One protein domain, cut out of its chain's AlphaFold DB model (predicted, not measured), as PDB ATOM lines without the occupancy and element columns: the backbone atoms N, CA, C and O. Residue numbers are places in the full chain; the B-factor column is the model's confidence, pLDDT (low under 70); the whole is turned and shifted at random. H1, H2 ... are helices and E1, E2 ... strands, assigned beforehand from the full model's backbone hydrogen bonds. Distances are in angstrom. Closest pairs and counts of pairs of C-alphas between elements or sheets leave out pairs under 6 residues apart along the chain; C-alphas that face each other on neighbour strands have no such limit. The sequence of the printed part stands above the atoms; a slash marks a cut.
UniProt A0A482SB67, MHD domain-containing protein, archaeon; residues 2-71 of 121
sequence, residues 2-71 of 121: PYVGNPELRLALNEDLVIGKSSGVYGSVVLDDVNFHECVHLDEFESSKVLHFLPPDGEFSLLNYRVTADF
ATOM      1  N   PRO A   2     105.055 152.761 103.477       46.78
ATOM      2  CA  PRO A   2     106.409 153.093 103.062       46.78
ATOM      3  C   PRO A   2     107.271 153.002 104.320       46.78
ATOM      4  O   PRO A   2     106.968 153.637 105.331       46.78
ATOM      5  N   TYR A   3     108.243 152.100 104.305       49.31
ATOM      6  CA  TYR A   3     109.134 151.906 105.433       49.31
ATOM      7  C   TYR A   3     109.889 153.212 105.687       49.31
ATOM      8  O   TYR A   3     110.525 153.756 104.795       49.31
ATOM      9  N   VAL A   4     109.649 153.723 106.896       57.56
ATOM     10  CA  VAL A   4     110.502 154.530 107.772       57.56
ATOM     11  C   VAL A   4     111.684 155.200 107.077       57.56
ATOM     12  O   VAL A   4     112.599 154.542 106.595       57.56
ATOM     13  N   GLY A   5     111.630 156.533 107.088       57.25
ATOM     14  CA  GLY A   5     112.618 157.430 106.516       57.25
ATOM     15  C   GLY A   5     114.056 157.041 106.836       57.25
ATOM     16  O   GLY A   5     114.370 156.645 107.953       57.25
ATOM     17  N   ASN A   6     114.871 157.178 105.795       61.19
ATOM     18  CA  ASN A   6     116.325 157.143 105.749       61.19
ATOM     19  C   ASN A   6     116.994 157.330 107.130       61.19
ATOM     20  O   ASN A   6     117.163 158.471 107.568       61.19
ATOM     21  N   PRO A   7     117.305 156.239 107.853       70.12
ATOM     22  CA  PRO A   7     117.902 156.343 109.173       70.12
ATOM     23  C   PRO A   7     119.378 156.730 109.044       70.12
ATOM     24  O   PRO A   7     120.130 156.096 108.306       70.12
ATOM     25  N   GLU A   8     119.797 157.747 109.792       70.88
ATOM     26  CA  GLU A   8     121.213 158.075 109.965       70.88
ATOM     27  C   GLU A   8     121.915 156.924 110.693       70.88
ATOM     28  O   GLU A   8     121.584 156.576 111.831       70.88
ATOM     29  N   LEU A   9     122.872 156.301 110.011       76.94
ATOM     30  CA  LEU A   9     123.722 155.253 110.553       76.94
ATOM     31  C   LEU A   9     125.003 155.860 111.117       76.94
ATOM     32  O   LEU A   9     125.535 156.836 110.592       76.94
ATOM     33  N   ARG A  10     125.506 155.248 112.192       79.25
ATOM     34  CA  ARG A  10     126.693 155.705 112.917       79.25
ATOM     35  C   ARG A  10     127.722 154.593 112.991       79.25
ATOM     36  O   ARG A  10     127.439 153.521 113.521       79.25
ATOM     37  N   LEU A  11     128.917 154.859 112.482       81.38
ATOM     38  CA  LEU A  11     130.068 153.970 112.546       81.38
ATOM     39  C   LEU A  11     131.114 154.567 113.490       81.38
ATOM     40  O   LEU A  11     131.713 155.588 113.173       81.38
ATOM     41  N   ALA A  12     131.356 153.927 114.631       82.25
ATOM     42  CA  ALA A  12     132.431 154.312 115.539       82.25
ATOM     43  C   ALA A  12     133.727 153.571 115.182       82.25
ATOM     44  O   ALA A  12     133.738 152.343 115.085       82.25
ATOM     45  N   LEU A  13     134.812 154.319 114.982       77.69
ATOM     46  CA  LEU A  13     136.164 153.781 114.844       77.69
ATOM     47  C   LEU A  13     136.901 153.843 116.188       77.69
ATOM     48  O   LEU A  13     136.408 154.407 117.160       77.69
ATOM     49  N   ASN A  14     138.098 153.254 116.244       79.31
ATOM     50  CA  ASN A  14     138.912 153.295 117.454       79.31
ATOM     51  C   ASN A  14     139.350 154.732 117.775       79.31
ATOM     52  O   ASN A  14     139.806 155.455 116.888       79.31
ATOM     53  N   GLU A  15     139.273 155.124 119.045       74.38
ATOM     54  CA  GLU A  15     139.656 156.468 119.492       74.38
ATOM     55  C   GLU A  15     141.169 156.714 119.343       74.38
ATOM     56  O   GLU A  15     141.583 157.819 118.997       74.38
ATOM     57  N   ASP A  16     141.992 155.663 119.470       71.56
ATOM     58  CA  ASP A  16     143.452 155.722 119.270       71.56
ATOM     59  C   ASP A  16     143.882 155.607 117.800       71.56
ATOM     60  O   ASP A  16     145.047 155.305 117.507       71.56
ATOM     61  N   LEU A  17     142.940 155.755 116.867       74.06
ATOM     62  CA  LEU A  17     143.233 155.697 115.447       74.06
ATOM     63  C   LEU A  17     143.914 156.991 114.992       74.06
ATOM     64  O   LEU A  17     143.339 158.080 115.061       74.06
ATOM     65  N   VAL A  18     145.138 156.858 114.487       74.81
ATOM     66  CA  VAL A  18     145.955 157.979 114.013       74.81
ATOM     67  C   VAL A  18     146.056 157.909 112.495       74.81
ATOM     68  O   VAL A  18     146.501 156.901 111.952       74.81
ATOM     69  N   ILE A  19     145.665 158.983 111.807       79.56
ATOM     70  CA  ILE A  19     145.814 159.106 110.351       79.56
ATOM     71  C   ILE A  19     147.096 159.890 110.053       79.56
ATOM     72  O   ILE A  19     147.238 161.040 110.467       79.56
ATOM     73  N   GLY A  20     148.031 159.265 109.345       72.75
ATOM     74  CA  GLY A  20     149.301 159.841 108.917       72.75
ATOM     75  C   GLY A  20     150.480 158.881 109.089       72.75
ATOM     76  O   GLY A  20     150.377 157.816 109.692       72.75
ATOM     77  N   LYS A  21     151.650 159.276 108.579       60.19
ATOM     78  CA  LYS A  21     152.910 158.525 108.729       60.19
ATOM     79  C   LYS A  21     153.461 158.647 110.154       60.19
ATOM     80  O   LYS A  21     154.450 159.333 110.388       60.19
ATOM     81  N   SER A  22     152.818 157.989 111.115       56.66
ATOM     82  CA  SER A  22     153.358 157.807 112.464       56.66
ATOM     83  C   SER A  22     154.107 156.479 112.530       56.66
ATOM     84  O   SER A  22     153.546 155.413 112.778       56.66
ATOM     85  N   SER A  23     155.405 156.530 112.248       53.88
ATOM     86  CA  SER A  23     156.307 155.402 112.441       53.88
ATOM     87  C   SER A  23     156.625 155.248 113.932       53.88
ATOM     88  O   SER A  23     157.544 155.897 114.430       53.88
ATOM     89  N   GLY A  24     155.907 154.377 114.643       53.44
ATOM     90  CA  GLY A  24     156.484 153.751 115.842       53.44
ATOM     91  C   GLY A  24     155.772 153.925 117.181       53.44
ATOM     92  O   GLY A  24     156.453 153.955 118.204       53.44
ATOM     93  N   VAL A  25     154.439 153.949 117.228       49.25
ATOM     94  CA  VAL A  25     153.729 153.699 118.495       49.25
ATOM     95  C   VAL A  25     153.202 152.267 118.497       49.25
ATOM     96  O   VAL A  25     152.191 151.951 117.872       49.25
ATOM     97  N   TYR A  26     153.916 151.379 119.190       48.84
ATOM     98  CA  TYR A  26     153.469 150.014 119.460       48.84
ATOM     99  C   TYR A  26     152.161 150.069 120.265       48.84
ATOM    100  O   TYR A  26     152.185 150.359 121.456       48.84
ATOM    101  N   GLY A  27     151.024 149.827 119.605       53.47
ATOM    102  CA  GLY A  27     149.699 149.792 120.239       53.47
ATOM    103  C   GLY A  27     148.662 150.766 119.675       53.47
ATOM    104  O   GLY A  27     147.496 150.629 120.021       53.47
ATOM    105  N   SER A  28     149.036 151.694 118.785       57.22
ATOM    106  CA  SER A  28     148.077 152.569 118.087       57.22
ATOM    107  C   SER A  28     147.841 152.083 116.654       57.22
ATOM    108  O   SER A  28     148.765 151.630 115.972       57.22
ATOM    109  N   VAL A  29     146.585 152.147 116.202       66.81
ATOM    110  CA  VAL A  29     146.203 151.815 114.825       66.81
ATOM    111  C   VAL A  29     146.535 153.011 113.945       66.81
ATOM    112  O   VAL A  29     145.831 154.019 113.963       66.81
ATOM    113  N   VAL A  30     147.623 152.903 113.186       71.94
ATOM    114  CA  VAL A  30     148.070 153.966 112.283       71.94
ATOM    115  C   VAL A  30     147.560 153.684 110.872       71.94
ATOM    116  O   VAL A  30     147.933 152.680 110.265       71.94
ATOM    117  N   LEU A  31     146.712 154.570 110.350       75.81
ATOM    118  CA  LEU A  31     146.273 154.566 108.955       75.81
ATOM    119  C   LEU A  31     147.138 155.553 108.165       75.81
ATOM    120  O   LEU A  31     147.311 156.694 108.569       75.81
ATOM    121  N   ASP A  32     147.691 155.120 107.039       77.62
ATOM    122  CA  ASP A  32     148.558 155.935 106.182       77.62
ATOM    123  C   ASP A  32     147.752 157.014 105.448       77.62
ATOM    124  O   ASP A  32     148.176 158.164 105.370       77.62
ATOM    125  N   ASP A  33     146.584 156.623 104.936       80.62
ATOM    126  CA  ASP A  33     145.632 157.488 104.243       80.62
ATOM    127  C   ASP A  33     144.209 156.932 104.410       80.62
ATOM    128  O   ASP A  33     144.026 155.709 104.450       80.62
ATOM    129  N   VAL A  34     143.215 157.813 104.532       78.62
ATOM    130  CA  VAL A  34     141.796 157.446 104.637       78.62
ATOM    131  C   VAL A  34     140.982 158.328 103.710       78.62
ATOM    132  O   VAL A  34     141.042 159.552 103.788       78.62
ATOM    133  N   ASN A  35     140.188 157.688 102.866       84.81
ATOM    134  CA  ASN A  35     139.274 158.318 101.939       84.81
ATOM    135  C   ASN A  35     137.835 157.949 102.322       84.81
ATOM    136  O   ASN A  35     137.488 156.771 102.418       84.81
ATOM    137  N   PHE A  36     137.015 158.964 102.569       85.19
ATOM    138  CA  PHE A  36     135.621 158.817 102.966       85.19
ATOM    139  C   PHE A  36     134.701 159.082 101.779       85.19
ATOM    140  O   PHE A  36     134.994 159.926 100.933       85.19
ATOM    141  N   HIS A  37     133.565 158.389 101.732       84.44
ATOM    142  CA  HIS A  37     132.542 158.676 100.731       84.44
ATOM    143  C   HIS A  37     131.913 160.059 100.961       84.44
ATOM    144  O   HIS A  37     131.773 160.510 102.095       84.44
ATOM    145  N   GLU A  38     131.423 160.691  99.895       82.19
ATOM    146  CA  GLU A  38     130.716 161.983  99.958       82.19
ATOM    147  C   GLU A  38     129.406 161.945 100.771       82.19
ATOM    148  O   GLU A  38     128.877 162.983 101.153       82.19
ATOM    149  N   CYS A  39     128.898 160.746 101.068       78.69
ATOM    150  CA  CYS A  39     127.680 160.534 101.855       78.69
ATOM    151  C   CYS A  39     127.952 160.502 103.369       78.69
ATOM    152  O   CYS A  39     127.033 160.240 104.146       78.69
ATOM    153  N   VAL A  40     129.209 160.692 103.782       80.69
ATOM    154  CA  VAL A  40     129.648 160.600 105.176       80.69
ATOM    155  C   VAL A  40     129.879 161.991 105.746       80.69
ATOM    156  O   VAL A  40     130.631 162.794 105.196       80.69
ATOM    157  N   HIS A  41     129.279 162.252 106.900       84.50
ATOM    158  CA  HIS A  41     129.524 163.444 107.692       84.50
ATOM    159  C   HIS A  41     130.687 163.200 108.656       84.50
ATOM    160  O   HIS A  41     130.650 162.308 109.506       84.50
ATOM    161  N   LEU A  42     131.725 164.026 108.513       82.19
ATOM    162  CA  LEU A  42     132.962 163.976 109.300       82.19
ATOM    163  C   LEU A  42     132.919 164.871 110.551       82.19
ATOM    164  O   LEU A  42     133.911 164.958 111.266       82.19
ATOM    165  N   ASP A  43     131.783 165.512 110.826       84.94
ATOM    166  CA  ASP A  43     131.617 166.484 111.917       84.94
ATOM    167  C   ASP A  43     132.004 165.888 113.286       84.94
ATOM    168  O   ASP A  43     132.737 166.486 114.070       84.94
ATOM    169  N   GLU A  44     131.598 164.640 113.535       81.25
ATOM    170  CA  GLU A  44     131.864 163.918 114.787       81.25
ATOM    171  C   GLU A  44     133.114 163.012 114.713       81.25
ATOM    172  O   GLU A  44     133.549 162.429 115.715       81.25
ATOM    173  N   PHE A  45     133.740 162.919 113.535       82.69
ATOM    174  CA  PHE A  45     134.922 162.087 113.315       82.69
ATOM    175  C   PHE A  45     136.159 162.664 114.018       82.69
ATOM    176  O   PHE A  45     136.986 161.929 114.569       82.69
ATOM    177  N   GLU A  46     136.287 163.989 114.051       78.12
ATOM    178  CA  GLU A  46     137.454 164.639 114.644       78.12
ATOM    179  C   GLU A  46     137.491 164.454 116.171       78.12
ATOM    180  O   GLU A  46     138.536 164.083 116.710       78.12
ATOM    181  N   SER A  47     136.338 164.587 116.842       81.44
ATOM    182  CA  SER A  47     136.219 164.489 118.305       81.44
ATOM    183  C   SER A  47     136.018 163.062 118.824       81.44
ATOM    184  O   SER A  47     136.755 162.640 119.710       81.44
ATOM    185  N   SER A  48     135.061 162.300 118.282       78.38
ATOM    186  CA  SER A  48     134.688 160.978 118.822       78.38
ATOM    187  C   SER A  48     135.061 159.813 117.907       78.38
ATOM    188  O   SER A  48     134.743 158.671 118.219       78.38
ATOM    189  N   LYS A  49     135.710 160.079 116.762       80.19
ATOM    190  CA  LYS A  49     135.999 159.065 115.729       80.19
ATOM    191  C   LYS A  49     134.733 158.329 115.262       80.19
ATOM    192  O   LYS A  49     134.803 157.188 114.809       80.19
ATOM    193  N   VAL A  50     133.582 159.006 115.332       82.00
ATOM    194  CA  VAL A  50     132.286 158.502 114.867       82.00
ATOM    195  C   VAL A  50     131.946 159.126 113.518       82.00
ATOM    196  O   VAL A  50     132.013 160.337 113.341       82.00
ATOM    197  N   LEU A  51     131.573 158.282 112.566       83.44
ATOM    198  CA  LEU A  51     131.157 158.641 111.217       83.44
ATOM    199  C   LEU A  51     129.641 158.511 111.122       83.44
ATOM    200  O   LEU A  51     129.093 157.473 111.493       83.44
ATOM    201  N   HIS A  52     128.971 159.529 110.594       81.69
ATOM    202  CA  HIS A  52     127.529 159.496 110.343       81.69
ATOM    203  C   HIS A  52     127.280 159.395 108.843       81.69
ATOM    204  O   HIS A  52     127.912 160.117 108.074       81.69
ATOM    205  N   PHE A  53     126.396 158.507 108.404       83.38
ATOM    206  CA  PHE A  53     126.083 158.350 106.986       83.38
ATOM    207  C   PHE A  53     124.658 157.859 106.770       83.38
ATOM    208  O   PHE A  53     124.057 157.214 107.627       83.38
ATOM    209  N   LEU A  54     124.136 158.134 105.583       80.56
ATOM    210  CA  LEU A  54     122.853 157.615 105.133       80.56
ATOM    211  C   LEU A  54     123.133 156.502 104.124       80.56
ATOM    212  O   LEU A  54     123.847 156.765 103.155       80.56
ATOM    213  N   PRO A  55     122.653 155.268 104.348       68.31
ATOM    214  CA  PRO A  55     122.940 154.159 103.448       68.31
ATOM    215  C   PRO A  55     122.270 154.415 102.086       68.31
ATOM    216  O   PRO A  55     121.040 154.460 102.026       68.31
ATOM    217  N   PRO A  56     123.026 154.591 100.984       73.62
ATOM    218  CA  PRO A  56     122.437 154.566  99.652       73.62
ATOM    219  C   PRO A  56     121.900 153.162  99.345       73.62
ATOM    220  O   PRO A  56     122.459 152.159  99.791       73.62
ATOM    221  N   ASP A  57     120.818 153.080  98.570       68.25
ATOM    222  CA  ASP A  57     120.245 151.808  98.128       68.25
ATOM    223  C   ASP A  57     121.254 151.020  97.269       68.25
ATOM    224  O   ASP A  57     121.467 151.326  96.095       68.25
ATOM    225  N   GLY A  58     121.874 149.993  97.857       72.06
ATOM    226  CA  GLY A  58     122.794 149.084  97.168       72.06
ATOM    227  C   GLY A  58     124.094 148.817  97.930       72.06
ATOM    228  O   GLY A  58     124.201 149.059  99.129       72.06
ATOM    229  N   GLU A  59     125.088 148.277  97.221       71.81
ATOM    230  CA  GLU A  59     126.450 148.111  97.733       71.81
ATOM    231  C   GLU A  59     127.225 149.419  97.538       71.81
ATOM    232  O   GLU A  59     127.281 149.957  96.432       71.81
ATOM    233  N   PHE A  60     127.825 149.939  98.607       75.06
ATOM    234  CA  PHE A  60     128.615 151.163  98.562       75.06
ATOM    235  C   PHE A  60     129.839 151.053  99.471       75.06
ATOM    236  O   PHE A  60     129.832 150.360 100.489       75.06
ATOM    237  N   SER A  61     130.912 151.751  99.100       75.81
ATOM    238  CA  SER A  61     132.122 151.844  99.917       75.81
ATOM    239  C   SER A  61     132.045 153.075 100.810       75.81
ATOM    240  O   SER A  61     132.185 154.193 100.328       75.81
ATOM    241  N   LEU A  62     131.823 152.869 102.107       78.50
ATOM    242  CA  LEU A  62     131.730 153.951 103.092       78.50
ATOM    243  C   LEU A  62     133.082 154.637 103.343       78.50
ATOM    244  O   LEU A  62     133.172 155.865 103.390       78.50
ATOM    245  N   LEU A  63     134.125 153.827 103.533       79.56
ATOM    246  CA  LEU A  63     135.474 154.288 103.822       79.56
ATOM    247  C   LEU A  63     136.490 153.386 103.120       79.56
ATOM    248  O   LEU A  63     136.321 152.168 103.047       79.56
ATOM    249  N   ASN A  64     137.552 153.988 102.614       82.94
ATOM    250  CA  ASN A  64     138.691 153.298 102.040       82.94
ATOM    251  C   ASN A  64     139.929 153.740 102.810       82.94
ATOM    252  O   ASN A  64     140.197 154.930 102.923       82.94
ATOM    253  N   TYR A  65     140.658 152.792 103.381       77.25
ATOM    254  CA  TYR A  65     141.806 153.086 104.221       77.25
ATOM    255  C   TYR A  65     143.026 152.316 103.737       77.25
ATOM    256  O   TYR A  65     142.943 151.155 103.329       77.25
ATOM    257  N   ARG A  66     144.187 152.962 103.815       74.06
ATOM    258  CA  ARG A  66     145.474 152.353 103.499       74.06
ATOM    259  C   ARG A  66     146.293 152.227 104.771       74.06
ATOM    260  O   ARG A  66     146.494 153.209 105.474       74.06
ATOM    261  N   VAL A  67     146.798 151.031 105.049       72.06
ATOM    262  CA  VAL A  67     147.676 150.762 106.196       72.06
ATOM    263  C   VAL A  67     149.023 150.303 105.673       72.06
ATOM    264  O   VAL A  67     149.110 149.244 105.058       72.06
ATOM    265  N   THR A  68     150.074 151.078 105.934       61.00
ATOM    266  CA  THR A  68     151.465 150.702 105.628       61.00
ATOM    267  C   THR A  68     152.192 150.285 106.905       61.00
ATOM    268  O   THR A  68     153.332 150.664 107.152       61.00
ATOM    269  N   ALA A  69     151.512 149.548 107.781       54.50
ATOM    270  CA  ALA A  69     152.175 148.944 108.922       54.50
ATOM    271  C   ALA A  69     152.954 147.723 108.423       54.50
ATOM    272  O   ALA A  69     152.376 146.855 107.763       54.50
ATOM    273  N   ASP A  70     154.245 147.640 108.761       46.97
ATOM    274  CA  ASP A  70     155.030 146.406 108.713       46.97
ATOM    275  C   ASP A  70     154.393 145.396 109.675       46.97
ATOM    276  O   ASP A  70     154.809 145.201 110.821       46.97
ATOM    277  N   PHE A  71     153.307 144.784 109.216       47.81
ATOM    278  CA  PHE A  71     152.585 143.743 109.909       47.81
ATOM    279  C   PHE A  71     153.518 142.539 110.010       47.81
ATOM    280  O   PHE A  71     153.550 141.654 109.156       47.81
TER     281      PHE A  71
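What this domain is: This is residues 2 to 71 of the 121 residues of the protein "MHD domain-containing protein" of archaeon (UniProt A0A482SB67). With little regular structure, three short strand pairs, E1 with E5, E2 with E3 and E4 with E6, make a loose body with small H1 at its side; residues 2 to 8 lengthen it as a tail. The printed part has 70 residues, only 26 of them in named elements, ordered E1, E2, E3, E4, H1, E5, E6; strands hold 22 of those 26, and the class is mostly strand. The radius of gyration of the C-alphas is 14.4 A, the spans 52 by 23 by 17 A.

Where its parts are: Find C-alpha 9 at (123.722, 155.253, 110.553); E1 runs 10.1 A to residue 12. Next come E2, 17 to 19, E3, 29 to 31, E4, 33 to 36, H1, 45 to 48, and E5, 50 to 53. E6, 63 to 66, ends at C-alpha 66 (145.474, 152.353, 103.499).

How they stand to each other: Antiparallel E1 and E5 have N 11 and O 51 at 2.8 A. Parallel E2 and E3 have N 31 and O 18 at 2.8 A. E3 runs on into E4 at 77 degrees. Antiparallel E4 and E6 have N 35 and O 64 at 2.8 A. H1, too short for an O i to N i+4 pair, comes closest to E5 at C-alphas Phe 45 and Leu 51, 5.5 A.

The domain as a whole: C-alphas Pro 2 and Gly 24 are farthest apart, 51.7 A. The printed part has no cut; pLDDT is under 70 at 20 residues, among them 21 to 29.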